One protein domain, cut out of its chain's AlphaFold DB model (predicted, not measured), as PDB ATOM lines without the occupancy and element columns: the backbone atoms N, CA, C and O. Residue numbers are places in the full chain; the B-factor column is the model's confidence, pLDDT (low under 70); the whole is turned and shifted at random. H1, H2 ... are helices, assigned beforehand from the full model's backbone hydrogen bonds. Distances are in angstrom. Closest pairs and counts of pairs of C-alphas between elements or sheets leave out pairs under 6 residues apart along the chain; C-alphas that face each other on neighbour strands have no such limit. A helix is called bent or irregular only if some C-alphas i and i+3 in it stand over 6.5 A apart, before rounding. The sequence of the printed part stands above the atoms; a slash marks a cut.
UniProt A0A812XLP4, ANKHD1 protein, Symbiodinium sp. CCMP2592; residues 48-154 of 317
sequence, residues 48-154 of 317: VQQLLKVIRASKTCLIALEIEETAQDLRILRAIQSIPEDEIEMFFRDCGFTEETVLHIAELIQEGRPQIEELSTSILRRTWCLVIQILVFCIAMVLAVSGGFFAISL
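Overview. This is residues 48 to 154 of the 317 residues of the protein "ANKHD1 protein" of Symbiodinium sp. CCMP2592 (UniProt A0A812XLP4). A long bent helix, H5, starts in a small compact head, where its arm H5a packs on H1 and H4, and residues 121 to 154 stick out alone, making the length. The 107 printed residues hold five named helices, H1 to H5 in chain order, and no named strand: all helix, extended, radius of gyration of the C-alphas 22.9 A, spans 79 by 25 by 21 A.

Along the chain. H5, residues 99 to 154, was assigned as one helix by its hydrogen bonds but is bent: C-alphas 111 and 114 are 6.9 A apart. From C-alpha 99 at (-24.794, 7.173, -55.522), H5a runs 18.4 A to residue 111; H5b runs 58.9 A from residue 114 to C-alpha 154 at (2.517, -8.417, 17.610). Look earlier for H1, 48 to 57, H2, 59 to 64, H3, 73 to 81, and H4, 88 to 94.

Arrangement. H5a and H5b stand at a steep tilt of 41 degrees. H4 and H5a form a hairpin, closest C-alphas Phe 92 and Val 102, 6.0 A. H5a touches H1 with residues 105 to 109 alone, closest C-alphas Leu 51 and Leu 108, 6.3 A. H1 only just touches H3, with 3 pairs of C-alphas within 8 A, closest Leu 52 and Asp 73, 7.0 A. H1 and H2 touch only at the corner, and only just, with 3 such pairs, closest Ile 55 and Cys 61, 6.2 A. In H1 to H4, H5a and H5b every O i to N i+4 pair is within hydrogen-bond range.

Size, cuts and confidence. Without residues 121 to 154 the body spans 30 by 25 by 20 A. The printed part has no cut and no long link. Low pLDDT, under 70, marks 28 residues, among them 114 to 130 and 146 to 154.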
ATOM      1  N   VAL A  48     -20.234  12.919 -37.622       79.69
ATOM      2  CA  VAL A  48     -20.656  11.695 -36.922       79.69
ATOM      3  C   VAL A  48     -22.166  11.663 -36.639       79.69
ATOM      4  O   VAL A  48     -22.817  10.636 -36.810       79.69
ATOM      5  N   GLN A  49     -22.761  12.784 -36.221       81.44
ATOM      6  CA  GLN A  49     -24.206  12.864 -35.975       81.44
ATOM      7  C   GLN A  49     -25.025  12.838 -37.267       81.44
ATOM      8  O   GLN A  49     -26.174  12.394 -37.248       81.44
ATOM      9  N   GLN A  50     -24.474  13.350 -38.369       82.38
ATOM     10  CA  GLN A  50     -25.109  13.267 -39.682       82.38
ATOM     11  C   GLN A  50     -25.083  11.824 -40.189       82.38
ATOM     12  O   GLN A  50     -26.145  11.296 -40.514       82.38
ATOM     13  N   LEU A  51     -23.929  11.157 -40.106       83.31
ATOM     14  CA  LEU A  51     -23.755   9.747 -40.451       83.31
ATOM     15  C   LEU A  51     -24.718   8.840 -39.668       83.31
ATOM     16  O   LEU A  51     -25.502   8.096 -40.252       83.31
ATOM     17  N   LEU A  52     -24.744   8.973 -38.337       85.38
ATOM     18  CA  LEU A  52     -25.646   8.203 -37.475       85.38
ATOM     19  C   LEU A  52     -27.121   8.432 -37.805       85.38
ATOM     20  O   LEU A  52     -27.928   7.514 -37.678       85.38
ATOM     21  N   LYS A  53     -27.493   9.649 -38.216       87.25
ATOM     22  CA  LYS A  53     -28.869   9.958 -38.609       87.25
ATOM     23  C   LYS A  53     -29.244   9.253 -39.912       87.25
ATOM     24  O   LYS A  53     -30.349   8.727 -39.990       87.25
ATOM     25  N   VAL A  54     -28.358   9.268 -40.907       85.62
ATOM     26  CA  VAL A  54     -28.596   8.632 -42.213       85.62
ATOM     27  C   VAL A  54     -28.720   7.119 -42.051       85.62
ATOM     28  O   VAL A  54     -29.690   6.530 -42.516       85.62
ATOM     29  N   ILE A  55     -27.813   6.508 -41.289       85.50
ATOM     30  CA  ILE A  55     -27.804   5.057 -41.072       85.50
ATOM     31  C   ILE A  55     -29.014   4.612 -40.253       85.50
ATOM     32  O   ILE A  55     -29.687   3.660 -40.625       85.50
ATOM     33  N   ARG A  56     -29.381   5.348 -39.195       85.69
ATOM     34  CA  ARG A  56     -30.592   5.035 -38.415       85.69
ATOM     35  C   ARG A  56     -31.896   5.234 -39.176       85.69
ATOM     36  O   ARG A  56     -32.905   4.654 -38.787       85.69
ATOM     37  N   ALA A  57     -31.903   6.068 -40.212       86.19
ATOM     38  CA  ALA A  57     -33.081   6.234 -41.053       86.19
ATOM     39  C   ALA A  57     -33.314   5.014 -41.963       86.19
ATOM     40  O   ALA A  57     -34.442   4.801 -42.401       86.19
ATOM     41  N   SER A  58     -32.276   4.207 -42.218       85.44
ATOM     42  CA  SER A  58     -32.335   3.038 -43.092       85.44
ATOM     43  C   SER A  58     -32.319   1.734 -42.294       85.44
ATOM     44  O   SER A  58     -31.298   1.316 -41.747       85.44
ATOM     45  N   LYS A  59     -33.467   1.045 -42.260       85.38
ATOM     46  CA  LYS A  59     -33.578  -0.275 -41.618       85.38
ATOM     47  C   LYS A  59     -32.739  -1.334 -42.328       85.38
ATOM     48  O   LYS A  59     -32.148  -2.171 -41.658       85.38
ATOM     49  N   THR A  60     -32.657  -1.284 -43.657       85.56
ATOM     50  CA  THR A  60     -31.830  -2.202 -44.457       85.56
ATOM     51  C   THR A  60     -30.360  -2.081 -44.087       85.56
ATOM     52  O   THR A  60     -29.702  -3.097 -43.898       85.56
ATOM     53  N   CYS A  61     -29.873  -0.858 -43.868       85.06
ATOM     54  CA  CYS A  61     -28.499  -0.622 -43.438       85.06
ATOM     55  C   CYS A  61     -28.222  -1.147 -42.021       85.06
ATOM     56  O   CYS A  61     -27.198  -1.779 -41.784       85.06
ATOM     57  N   LEU A  62     -29.151  -0.955 -41.078       85.25
ATOM     58  CA  LEU A  62     -29.013  -1.518 -39.729       85.25
ATOM     59  C   LEU A  62     -29.023  -3.054 -39.729       85.25
ATOM     60  O   LEU A  62     -28.249  -3.660 -38.992       85.25
ATOM     61  N   ILE A  63     -29.858  -3.673 -40.571       86.50
ATOM     62  CA  ILE A  63     -29.908  -5.131 -40.742       86.50
ATOM     63  C   ILE A  63     -28.604  -5.647 -41.362       86.50
ATOM     64  O   ILE A  63     -28.052  -6.616 -40.855       86.50
ATOM     65  N   ALA A  64     -28.089  -4.983 -42.401       84.25
ATOM     66  CA  ALA A  64     -26.827  -5.346 -43.048       84.25
ATOM     67  C   ALA A  64     -25.619  -5.223 -42.102       84.25
ATOM     68  O   ALA A  64     -24.664  -5.982 -42.216       84.25
ATOM     69  N   LEU A  65     -25.673  -4.294 -41.142       84.00
ATOM     70  CA  LEU A  65     -24.670  -4.157 -40.080       84.00
ATOM     71  C   LEU A  65     -24.878  -5.137 -38.907       84.00
ATOM     72  O   LEU A  65     -24.097  -5.108 -37.956       84.00
ATOM     73  N   GLU A  66     -25.937  -5.955 -38.927       85.12
ATOM     74  CA  GLU A  66     -26.358  -6.836 -37.825       85.12
ATOM     75  C   GLU A  66     -26.605  -6.085 -36.499       85.12
ATOM     76  O   GLU A  66     -26.286  -6.548 -35.397       85.12
ATOM     77  N   ILE A  67     -27.180  -4.882 -36.590       84.31
ATOM     78  CA  ILE A  67     -27.415  -3.999 -35.445       84.31
ATOM     79  C   ILE A  67     -28.907  -3.842 -35.160       84.31
ATOM     80  O   ILE A  67     -29.698  -3.449 -36.012       84.31
ATOM     81  N   GLU A  68     -29.282  -4.053 -33.899       83.12
ATOM     82  CA  GLU A  68     -30.620  -3.735 -33.397       83.12
ATOM     83  C   GLU A  68     -30.917  -2.226 -33.464       83.12
ATOM     84  O   GLU A  68     -30.068  -1.398 -33.132       83.12
ATOM     85  N   GLU A  69     -32.159  -1.842 -33.773       79.06
ATOM     86  CA  GLU A  69     -32.574  -0.426 -33.874       79.06
ATOM     87  C   GLU A  69     -32.290   0.392 -32.595       79.06
ATOM     88  O   GLU A  69     -32.050   1.600 -32.653       79.06
ATOM     89  N   THR A  70     -32.268  -0.262 -31.427       79.50
ATOM     90  CA  THR A  70     -31.995   0.353 -30.118       79.50
ATOM     91  C   THR A  70     -30.514   0.410 -29.744       79.50
ATOM     92  O   THR A  70     -30.171   0.823 -28.633       79.50
ATOM     93  N   ALA A  71     -29.614  -0.018 -30.629       80.38
ATOM     94  CA  ALA A  71     -28.193  -0.048 -30.336       80.38
ATOM     95  C   ALA A  71     -27.613   1.352 -30.086       80.38
ATOM     96  O   ALA A  71     -27.993   2.358 -30.697       80.38
ATOM     97  N   GLN A  72     -26.634   1.396 -29.183       84.56
ATOM     98  CA  GLN A  72     -25.895   2.612 -28.862       84.56
ATOM     99  C   GLN A  72     -25.105   3.119 -30.076       84.56
ATOM    100  O   GLN A  72     -24.542   2.326 -30.830       84.56
ATOM    101  N   ASP A  73     -24.987   4.443 -30.200       83.25
ATOM    102  CA  ASP A  73     -24.281   5.140 -31.286       83.25
ATOM    103  C   ASP A  73     -22.862   4.588 -31.508       83.25
ATOM    104  O   ASP A  73     -22.443   4.367 -32.639       83.25
ATOM    105  N   LEU A  74     -22.142   4.280 -30.423       77.06
ATOM    106  CA  LEU A  74     -20.792   3.706 -30.484       77.06
ATOM    107  C   LEU A  74     -20.744   2.330 -31.157       77.06
ATOM    108  O   LEU A  74     -19.739   2.002 -31.779       77.06
ATOM    109  N   ARG A  75     -21.798   1.516 -31.031       80.44
ATOM    110  CA  ARG A  75     -21.861   0.188 -31.655       80.44
ATOM    111  C   ARG A  75     -22.025   0.315 -33.169       80.44
ATOM    112  O   ARG A  75     -21.338  -0.381 -33.902       80.44
ATOM    113  N   ILE A  76     -22.857   1.263 -33.605       83.50
ATOM    114  CA  ILE A  76     -23.047   1.607 -35.020       83.50
ATOM    115  C   ILE A  76     -21.738   2.124 -35.620       83.50
ATOM    116  O   ILE A  76     -21.289   1.618 -36.641       83.50
ATOM    117  N   LEU A  77     -21.076   3.067 -34.946       81.81
ATOM    118  CA  LEU A  77     -19.804   3.618 -35.423       81.81
ATOM    119  C   LEU A  77     -18.700   2.560 -35.525       81.81
ATOM    120  O   LEU A  77     -17.954   2.571 -36.496       81.81
ATOM    121  N   ARG A  78     -18.617   1.623 -34.572       80.12
ATOM    122  CA  ARG A  78     -17.651   0.516 -34.646       80.12
ATOM    123  C   ARG A  78     -17.927  -0.439 -35.801       80.12
ATOM    124  O   ARG A  78     -16.978  -0.862 -36.442       80.12
ATOM    125  N   ALA A  79     -19.191  -0.764 -36.064       82.50
ATOM    126  CA  ALA A  79     -19.543  -1.653 -37.169       82.50
ATOM    127  C   ALA A  79     -19.236  -1.025 -38.534       82.50
ATOM    128  O   ALA A  79     -18.770  -1.704 -39.438       82.50
ATOM    129  N   ILE A  80     -19.421   0.290 -38.672       84.12
ATOM    130  CA  ILE A  80     -19.022   1.013 -39.887       84.12
ATOM    131  C   ILE A  80     -17.495   1.024 -40.028       84.12
ATOM    132  O   ILE A  80     -16.978   0.863 -41.124       84.12
ATOM    133  N   GLN A  81     -16.762   1.181 -38.920       80.19
ATOM    134  CA  GLN A  81     -15.296   1.137 -38.928       80.19
ATOM    135  C   GLN A  81     -14.715  -0.239 -39.259       80.19
ATOM    136  O   GLN A  81     -13.569  -0.298 -39.697       80.19
ATOM    137  N   SER A  82     -15.459  -1.327 -39.035       82.75
ATOM    138  CA  SER A  82     -15.018  -2.669 -39.423       82.75
ATOM    139  C   SER A  82     -15.172  -2.959 -40.915       82.75
ATOM    140  O   SER A  82     -14.652  -3.974 -41.366       82.75
ATOM    141  N   ILE A  83     -15.860  -2.098 -41.673       83.62
ATOM    142  CA  ILE A  83     -15.988  -2.252 -43.124       83.62
ATOM    143  C   ILE A  83     -14.670  -1.807 -43.787       83.62
ATOM    144  O   ILE A  83     -14.194  -0.702 -43.488       83.62
ATOM    145  N   PRO A  84     -14.079  -2.633 -44.672       81.69
ATOM    146  CA  PRO A  84     -12.917  -2.252 -45.473       81.69
ATOM    147  C   PRO A  84     -13.202  -0.997 -46.304       81.69
ATOM    148  O   PRO A  84     -14.299  -0.846 -46.837       81.69
ATOM    149  N   GLU A  85     -12.245  -0.071 -46.412       79.88
ATOM    150  CA  GLU A  85     -12.469   1.220 -47.092       79.88
ATOM    151  C   GLU A  85     -12.856   1.074 -48.567       79.88
ATOM    152  O   GLU A  85     -13.653   1.858 -49.076       79.88
ATOM    153  N   ASP A  86     -12.336   0.040 -49.215       82.81
ATOM    154  CA  ASP A  86     -12.620  -0.385 -50.582       82.81
ATOM    155  C   ASP A  86     -14.026  -0.978 -50.761       82.81
ATOM    156  O   ASP A  86     -14.589  -0.923 -51.854       82.81
ATOM    157  N   GLU A  87     -14.636  -1.481 -49.688       85.69
ATOM    158  CA  GLU A  87     -15.967  -2.091 -49.712       85.69
ATOM    159  C   GLU A  87     -17.074  -1.154 -49.210       85.69
ATOM    160  O   GLU A  87     -18.255  -1.442 -49.411       85.69
ATOM    161  N   ILE A  88     -16.729  -0.010 -48.605       84.19
ATOM    162  CA  ILE A  88     -17.694   0.960 -48.056       84.19
ATOM    163  C   ILE A  88     -18.733   1.369 -49.105       84.19
ATOM    164  O   ILE A  88     -19.933   1.356 -48.831       84.19
ATOM    165  N   GLU A  89     -18.295   1.721 -50.314       84.75
ATOM    166  CA  GLU A  89     -19.213   2.175 -51.360       84.75
ATOM    167  C   GLU A  89     -20.158   1.064 -51.823       84.75
ATOM    168  O   GLU A  89     -21.357   1.310 -51.984       84.75
ATOM    169  N   MET A  90     -19.645  -0.159 -51.999       85.88
ATOM    170  CA  MET A  90     -20.453  -1.321 -52.380       85.88
ATOM    171  C   MET A  90     -21.469  -1.658 -51.286       85.88
ATOM    172  O   MET A  90     -22.657  -1.788 -51.570       85.88
ATOM    173  N   PHE A  91     -21.038  -1.661 -50.024       87.62
ATOM    174  CA  PHE A  91     -21.901  -1.935 -48.880       87.62
ATOM    175  C   PHE A  91     -23.088  -0.964 -48.795       87.62
ATOM    176  O   PHE A  91     -24.237  -1.377 -48.617       87.62
ATOM    177  N   PHE A  92     -22.846   0.344 -48.935       87.50
ATOM    178  CA  PHE A  92     -23.933   1.324 -48.864       87.50
ATOM    179  C   PHE A  92     -24.811   1.324 -50.125       87.50
ATOM    180  O   PHE A  92     -26.014   1.573 -50.009       87.50
ATOM    181  N   ARG A  93     -24.277   0.971 -51.302       86.00
ATOM    182  CA  ARG A  93     -25.106   0.705 -52.493       86.00
ATOM    183  C   ARG A  93     -26.055  -0.473 -52.256       86.00
ATOM    184  O   ARG A  93     -27.249  -0.335 -52.517       86.00
ATOM    185  N   ASP A  94     -25.569  -1.565 -51.669       86.12
ATOM    186  CA  ASP A  94     -26.380  -2.751 -51.343       86.12
ATOM    187  C   ASP A  94     -27.453  -2.457 -50.284       86.12
ATOM    188  O   ASP A  94     -28.540  -3.037 -50.288       86.12
ATOM    189  N   CYS A  95     -27.204  -1.474 -49.415       85.19
ATOM    190  CA  CYS A  95     -28.198  -0.965 -48.469       85.19
ATOM    191  C   CYS A  95     -29.340  -0.163 -49.133       85.19
ATOM    192  O   CYS A  95     -30.293   0.215 -48.437       85.19
ATOM    193  N   GLY A  96     -29.261   0.099 -50.444       83.62
ATOM    194  CA  GLY A  96     -30.262   0.822 -51.232       83.62
ATOM    195  C   GLY A  96     -30.084   2.342 -51.252       83.62
ATOM    196  O   GLY A  96     -31.042   3.064 -51.535       83.62
ATOM    197  N   PHE A  97     -28.894   2.850 -50.918       87.75
ATOM    198  CA  PHE A  97     -28.590   4.280 -50.995       87.75
ATOM    199  C   PHE A  97     -28.287   4.716 -52.439       87.75
ATOM    200  O   PHE A  97     -27.722   3.962 -53.229       87.75
ATOM    201  N   THR A  98     -28.658   5.949 -52.795       87.75
ATOM    202  CA  THR A  98     -28.317   6.533 -54.104       87.75
ATOM    203  C   THR A  98     -26.829   6.869 -54.165       87.75
ATOM    204  O   THR A  98     -26.231   7.169 -53.131       87.75
ATOM    205  N   GLU A  99     -26.231   6.892 -55.359       82.88
ATOM    206  CA  GLU A  99     -24.794   7.173 -55.522       82.88
ATOM    207  C   GLU A  99     -24.363   8.491 -54.856       82.88
ATOM    208  O   GLU A  99     -23.350   8.527 -54.162       82.88
ATOM    209  N   GLU A 100     -25.178   9.546 -54.956       83.88
ATOM    210  CA  GLU A 100     -24.930  10.828 -54.279       83.88
ATOM    211  C   GLU A 100     -24.874  10.683 -52.750       83.88
ATOM    212  O   GLU A 100     -24.018  11.268 -52.086       83.88
ATOM    213  N   THR A 101     -25.776   9.883 -52.169       84.00
ATOM    214  CA  THR A 101     -25.782   9.641 -50.721       84.00
ATOM    215  C   THR A 101     -24.645   8.732 -50.275       84.00
ATOM    216  O   THR A 101     -24.132   8.929 -49.177       84.00
ATOM    217  N   VAL A 102     -24.217   7.785 -51.114       85.88
ATOM    218  CA  VAL A 102     -23.069   6.910 -50.838       85.88
ATOM    219  C   VAL A 102     -21.779   7.722 -50.795       85.88
ATOM    220  O   VAL A 102     -21.039   7.613 -49.821       85.88
ATOM    221  N   LEU A 103     -21.556   8.602 -51.777       83.75
ATOM    222  CA  LEU A 103     -20.413   9.523 -51.783       83.75
ATOM    223  C   LEU A 103     -20.422  10.422 -50.543       83.75
ATOM    224  O   LEU A 103     -19.415  10.541 -49.850       83.75
ATOM    225  N   HIS A 104     -21.586  10.975 -50.194       83.31
ATOM    226  CA  HIS A 104     -21.715  11.792 -48.992       83.31
ATOM    227  C   HIS A 104     -21.438  11.001 -47.699       83.31
ATOM    228  O   HIS A 104     -20.831  11.522 -46.767       83.31
ATOM    229  N   ILE A 105     -21.858   9.735 -47.616       83.88
ATOM    230  CA  ILE A 105     -21.551   8.852 -46.482       83.88
ATOM    231  C   ILE A 105     -20.046   8.562 -46.416       83.88
ATOM    232  O   ILE A 105     -19.477   8.625 -45.326       83.88
ATOM    233  N   ALA A 106     -19.400   8.285 -47.549       81.75
ATOM    234  CA  ALA A 106     -17.963   8.033 -47.618       81.75
ATOM    235  C   ALA A 106     -17.155   9.248 -47.132       81.75
ATOM    236  O   ALA A 106     -16.279   9.101 -46.274       81.75
ATOM    237  N   GLU A 107     -17.517  10.455 -47.575       82.81
ATOM    238  CA  GLU A 107     -16.942  11.715 -47.082       82.81
ATOM    239  C   GLU A 107     -17.136  11.872 -45.565       82.81
ATOM    240  O   GLU A 107     -16.182  12.134 -44.830       82.81
ATOM    241  N   LEU A 108     -18.354  11.639 -45.059       82.50
ATOM    242  CA  LEU A 108     -18.653  11.729 -43.625       82.50
ATOM    243  C   LEU A 108     -17.877  10.704 -42.784       82.50
ATOM    244  O   LEU A 108     -17.556  10.983 -41.624       82.50
ATOM    245  N   ILE A 109     -17.585   9.523 -43.333       82.12
ATOM    246  CA  ILE A 109     -16.757   8.509 -42.673       82.12
ATOM    247  C   ILE A 109     -15.308   8.988 -42.610       82.12
ATOM    248  O   ILE A 109     -14.719   8.951 -41.527       82.12
ATOM    249  N   GLN A 110     -14.752   9.490 -43.716       79.69
ATOM    250  CA  GLN A 110     -13.383  10.016 -43.746       79.69
ATOM    251  C   GLN A 110     -13.202  11.199 -42.783       79.69
ATOM    252  O   GLN A 110     -12.262  11.210 -41.988       79.69
ATOM    253  N   GLU A 111     -14.141  12.146 -42.761       78.75
ATOM    254  CA  GLU A 111     -14.123  13.276 -41.820       78.75
ATOM    255  C   GLU A 111     -14.390  12.853 -40.362       78.75
ATOM    256  O   GLU A 111     -13.946  13.506 -39.410       78.75
ATOM    257  N   GLY A 112     -15.143  11.768 -40.165       69.31
ATOM    258  CA  GLY A 112     -15.554  11.253 -38.862       69.31
ATOM    259  C   GLY A 112     -14.521  10.359 -38.171       69.31
ATOM    260  O   GLY A 112     -14.480  10.347 -36.938       69.31
ATOM    261  N   ARG A 113     -13.665   9.646 -38.922       71.38
ATOM    262  CA  ARG A 113     -12.605   8.765 -38.386       71.38
ATOM    263  C   ARG A 113     -11.753   9.416 -37.281       71.38
ATOM    264  O   ARG A 113     -11.714   8.837 -36.191       71.38
ATOM    265  N   PRO A 114     -11.170  10.621 -37.457       67.31
ATOM    266  CA  PRO A 114     -10.343  11.234 -36.411       67.31
ATOM    267  C   PRO A 114     -11.131  11.544 -35.127       67.31
ATOM    268  O   PRO A 114     -10.606  11.418 -34.022       67.31
ATOM    269  N   GLN A 115     -12.419  11.887 -35.241       66.69
ATOM    270  CA  GLN A 115     -13.270  12.163 -34.075       66.69
ATOM    271  C   GLN A 115     -13.592  10.888 -33.291       66.69
ATOM    272  O   GLN A 115     -13.691  10.922 -32.063       66.69
ATOM    273  N   ILE A 116     -13.764   9.759 -33.984       62.81
ATOM    274  CA  ILE A 116     -14.035   8.470 -33.343       62.81
ATOM    275  C   ILE A 116     -12.772   7.951 -32.645       62.81
ATOM    276  O   ILE A 116     -12.866   7.442 -31.526       62.81
ATOM    277  N   GLU A 117     -11.592   8.139 -33.238       62.09
ATOM    278  CA  GLU A 117     -10.313   7.808 -32.603       62.09
ATOM    279  C   GLU A 117     -10.072   8.637 -31.330       62.09
ATOM    280  O   GLU A 117      -9.737   8.080 -30.280       62.09
ATOM    281  N   GLU A 118     -10.354   9.940 -31.350       61.72
ATOM    282  CA  GLU A 118     -10.246  10.806 -30.167       61.72
ATOM    283  C   GLU A 118     -11.260  10.426 -29.061       61.72
ATOM    284  O   GLU A 118     -10.948  10.394 -27.861       61.72
ATOM    285  N   LEU A 119     -12.484  10.045 -29.442       60.25
ATOM    286  CA  LEU A 119     -13.481   9.504 -28.511       60.25
ATOM    287  C   LEU A 119     -13.042   8.159 -27.923       60.25
ATOM    288  O   LEU A 119     -13.199   7.932 -26.723       60.25
ATOM    289  N   SER A 120     -12.461   7.278 -28.734       57.72
ATOM    290  CA  SER A 120     -12.002   5.967 -28.280       57.72
ATOM    291  C   SER A 120     -10.838   6.085 -27.292       57.72
ATOM    292  O   SER A 120     -10.886   5.476 -26.224       57.72
ATOM    293  N   THR A 121      -9.852   6.942 -27.576       59.09
ATOM    294  CA  THR A 121      -8.670   7.164 -26.729       59.09
ATOM    295  C   THR A 121      -9.031   7.863 -25.420       59.09
ATOM    296  O   THR A 121      -8.532   7.488 -24.356       59.09
ATOM    297  N   SER A 122      -9.951   8.831 -25.452       60.19
ATOM    298  CA  SER A 122     -10.429   9.511 -24.243       60.19
ATOM    299  C   SER A 122     -11.269   8.600 -23.340       60.19
ATOM    300  O   SER A 122     -11.115   8.654 -22.114       60.19
ATOM    301  N   ILE A 123     -12.112   7.732 -23.912       61.84
ATOM    302  CA  ILE A 123     -12.853   6.714 -23.157       61.84
ATOM    303  C   ILE A 123     -11.874   5.698 -22.576       61.84
ATOM    304  O   ILE A 123     -11.873   5.532 -21.359       61.84
ATOM    305  N   LEU A 124     -10.991   5.111 -23.395       58.09
ATOM    306  CA  LEU A 124      -9.956   4.169 -22.958       58.09
ATOM    307  C   LEU A 124      -9.176   4.733 -21.776       58.09
ATOM    308  O   LEU A 124      -9.145   4.093 -20.729       58.09
ATOM    309  N   ARG A 125      -8.647   5.956 -21.883       59.53
ATOM    310  CA  ARG A 125      -7.884   6.605 -20.809       59.53
ATOM    311  C   ARG A 125      -8.687   6.739 -19.513       59.53
ATOM    312  O   ARG A 125      -8.149   6.484 -18.441       59.53
ATOM    313  N   ARG A 126      -9.977   7.082 -19.588       62.34
ATOM    314  CA  ARG A 126     -10.857   7.158 -18.407       62.34
ATOM    315  C   ARG A 126     -11.119   5.786 -17.790       62.34
ATOM    316  O   ARG A 126     -11.058   5.666 -16.569       62.34
ATOM    317  N   THR A 127     -11.371   4.760 -18.604       64.81
ATOM    318  CA  THR A 127     -11.532   3.378 -18.116       64.81
ATOM    319  C   THR A 127     -10.251   2.849 -17.488       64.81
ATOM    320  O   THR A 127     -10.309   2.310 -16.389       64.81
ATOM    321  N   TRP A 128      -9.093   3.070 -18.113       59.44
ATOM    322  CA  TRP A 128      -7.792   2.690 -17.564       59.44
ATOM    323  C   TRP A 128      -7.510   3.391 -16.233       59.44
ATOM    324  O   TRP A 128      -7.106   2.735 -15.278       59.44
ATOM    325  N   CYS A 129      -7.809   4.689 -16.109       66.00
ATOM    326  CA  CYS A 129      -7.701   5.389 -14.826       66.00
ATOM    327  C   CYS A 129      -8.616   4.788 -13.746       66.00
ATOM    328  O   CYS A 129      -8.183   4.646 -12.606       66.00
ATOM    329  N   LEU A 130      -9.851   4.413 -14.088       67.19
ATOM    330  CA  LEU A 130     -10.781   3.766 -13.155       67.19
ATOM    331  C   LEU A 130     -10.285   2.384 -12.713       67.19
ATOM    332  O   LEU A 130     -10.312   2.076 -11.525       67.19
ATOM    333  N   VAL A 131      -9.792   1.575 -13.652       70.00
ATOM    334  CA  VAL A 131      -9.215   0.255 -13.364       70.00
ATOM    335  C   VAL A 131      -8.009   0.388 -12.437       70.00
ATOM    336  O   VAL A 131      -7.931  -0.321 -11.436       70.00
ATOM    337  N   ILE A 132      -7.114   1.343 -12.706       71.94
ATOM    338  CA  ILE A 132      -5.959   1.627 -11.846       71.94
ATOM    339  C   ILE A 132      -6.416   2.067 -10.449       71.94
ATOM    340  O   ILE A 132      -5.885   1.578  -9.457       71.94
ATOM    341  N   GLN A 133      -7.424   2.937 -10.340       70.12
ATOM    342  CA  GLN A 133      -7.961   3.363  -9.040       70.12
ATOM    343  C   GLN A 133      -8.549   2.197  -8.236       70.12
ATOM    344  O   GLN A 133      -8.315   2.115  -7.032       70.12
ATOM    345  N   ILE A 134      -9.272   1.283  -8.890       75.44
ATOM    346  CA  ILE A 134      -9.815   0.080  -8.247       75.44
ATOM    347  C   ILE A 134      -8.676  -0.834  -7.782       75.44
ATOM    348  O   ILE A 134      -8.691  -1.284  -6.641       75.44
ATOM    349  N   LEU A 135      -7.658  -1.060  -8.618       74.19
ATOM    350  CA  LEU A 135      -6.478  -1.852  -8.258       74.19
ATOM    351  C   LEU A 135      -5.737  -1.268  -7.052       74.19
ATOM    352  O   LEU A 135      -5.441  -1.995  -6.106       74.19
ATOM    353  N   VAL A 136      -5.492   0.044  -7.046       76.56
ATOM    354  CA  VAL A 136      -4.852   0.741  -5.919       76.56
ATOM    355  C   VAL A 136      -5.694   0.615  -4.650       76.56
ATOM    356  O   VAL A 136      -5.146   0.359  -3.580       76.56
ATOM    357  N   PHE A 137      -7.021   0.733  -4.753       74.19
ATOM    358  CA  PHE A 137      -7.921   0.548  -3.615       74.19
ATOM    359  C   PHE A 137      -7.886  -0.888  -3.072       74.19
ATOM    360  O   PHE A 137      -7.807  -1.079  -1.860       74.19
ATOM    361  N   CYS A 138      -7.883  -1.896  -3.947       76.19
ATOM    362  CA  CYS A 138      -7.768  -3.299  -3.553       76.19
ATOM    363  C   CYS A 138      -6.434  -3.586  -2.852       76.19
ATOM    364  O   CYS A 138      -6.424  -4.218  -1.798       76.19
ATOM    365  N   ILE A 139      -5.317  -3.076  -3.384       75.56
ATOM    366  CA  ILE A 139      -3.992  -3.219  -2.761       75.56
ATOM    367  C   ILE A 139      -3.971  -2.534  -1.388       75.56
ATOM    368  O   ILE A 139      -3.509  -3.127  -0.415       75.56
ATOM    369  N   ALA A 140      -4.522  -1.323  -1.274       71.62
ATOM    370  CA  ALA A 140      -4.609  -0.606  -0.003       71.62
ATOM    371  C   ALA A 140      -5.464  -1.354   1.036       71.62
ATOM    372  O   ALA A 140      -5.083  -1.420   2.202       71.62
ATOM    373  N   MET A 141      -6.579  -1.964   0.621       76.69
ATOM    374  CA  MET A 141      -7.409  -2.827   1.471       76.69
ATOM    375  C   MET A 141      -6.631  -4.050   1.968       76.69
ATOM    376  O   MET A 141      -6.624  -4.323   3.165       76.69
ATOM    377  N   VAL A 142      -5.924  -4.755   1.081       76.31
ATOM    378  CA  VAL A 142      -5.113  -5.928   1.453       76.31
ATOM    379  C   VAL A 142      -3.986  -5.538   2.410       76.31
ATOM    380  O   VAL A 142      -3.747  -6.244   3.389       76.31
ATOM    381  N   LEU A 143      -3.331  -4.396   2.193       70.69
ATOM    382  CA  LEU A 143      -2.303  -3.874   3.098       70.69
ATOM    383  C   LEU A 143      -2.881  -3.425   4.446       70.69
ATOM    384  O   LEU A 143      -2.252  -3.643   5.475       70.69
ATOM    385  N   ALA A 144      -4.083  -2.848   4.474       68.69
ATOM    386  CA  ALA A 144      -4.747  -2.461   5.716       68.69
ATOM    387  C   ALA A 144      -5.177  -3.683   6.542       68.69
ATOM    388  O   ALA A 144      -4.976  -3.710   7.754       68.69
ATOM    389  N   VAL A 145      -5.719  -4.716   5.890       71.75
ATOM    390  CA  VAL A 145      -6.112  -5.969   6.550       71.75
ATOM    391  C   VAL A 145      -4.880  -6.734   7.031       71.75
ATOM    392  O   VAL A 145      -4.838  -7.155   8.184       71.75
ATOM    393  N   SER A 146      -3.845  -6.863   6.199       67.94
ATOM    394  CA  SER A 146      -2.613  -7.566   6.583       67.94
ATOM    395  C   SER A 146      -1.793  -6.798   7.624       67.94
ATOM    396  O   SER A 146      -1.318  -7.405   8.579       67.94
ATOM    397  N   GLY A 147      -1.699  -5.468   7.524       63.34
ATOM    398  CA  GLY A 147      -1.063  -4.609   8.528       63.34
ATOM    399  C   GLY A 147      -1.811  -4.591   9.864       63.34
ATOM    400  O   GLY A 147      -1.185  -4.655  10.921       63.34
ATOM    401  N   GLY A 148      -3.148  -4.590   9.834       58.88
ATOM    402  CA  GLY A 148      -3.980  -4.752  11.028       58.88
ATOM    403  C   GLY A 148      -3.778  -6.117  11.686       58.88
ATOM    404  O   GLY A 148      -3.596  -6.194  12.900       58.88
ATOM    405  N   PHE A 149      -3.713  -7.187  10.891       57.19
ATOM    406  CA  PHE A 149      -3.445  -8.535  11.390       57.19
ATOM    407  C   PHE A 149      -2.043  -8.654  12.009       57.19
ATOM    408  O   PHE A 149      -1.883  -9.266  13.066       57.19
ATOM    409  N   PHE A 150      -1.036  -8.008  11.412       53.50
ATOM    410  CA  PHE A 150       0.330  -7.973  11.940       53.50
ATOM    411  C   PHE A 150       0.424  -7.201  13.265       53.50
ATOM    412  O   PHE A 150       1.065  -7.668  14.205       53.50
ATOM    413  N   ALA A 151      -0.255  -6.057  13.375       57.12
ATOM    414  CA  ALA A 151      -0.289  -5.258  14.600       57.12
ATOM    415  C   ALA A 151      -1.013  -5.978  15.748       57.12
ATOM    416  O   ALA A 151      -0.548  -5.947  16.887       57.12
ATOM    417  N   ILE A 152      -2.116  -6.675  15.450       58.25
ATOM    418  CA  ILE A 152      -2.840  -7.488  16.437       58.25
ATOM    419  C   ILE A 152      -1.979  -8.679  16.875       58.25
ATOM    420  O   ILE A 152      -1.878  -8.944  18.069       58.25
ATOM    421  N   SER A 153      -1.295  -9.349  15.944       53.03
ATOM    422  CA  SER A 153      -0.433 -10.503  16.246       53.03
ATOM    423  C   SER A 153       0.798 -10.125  17.082       53.03
ATOM    424  O   SER A 153       1.155 -10.845  18.016       53.03
ATOM    425  N   LEU A 154       1.421  -8.973  16.803       52.75
ATOM    426  CA  LEU A 154       2.517  -8.417  17.610       52.75
ATOM    427  C   LEU A 154       2.040  -7.938  18.990       52.75
ATOM    428  O   LEU A 154       2.730  -8.136  19.988       52.75
TER     429      LEU A 154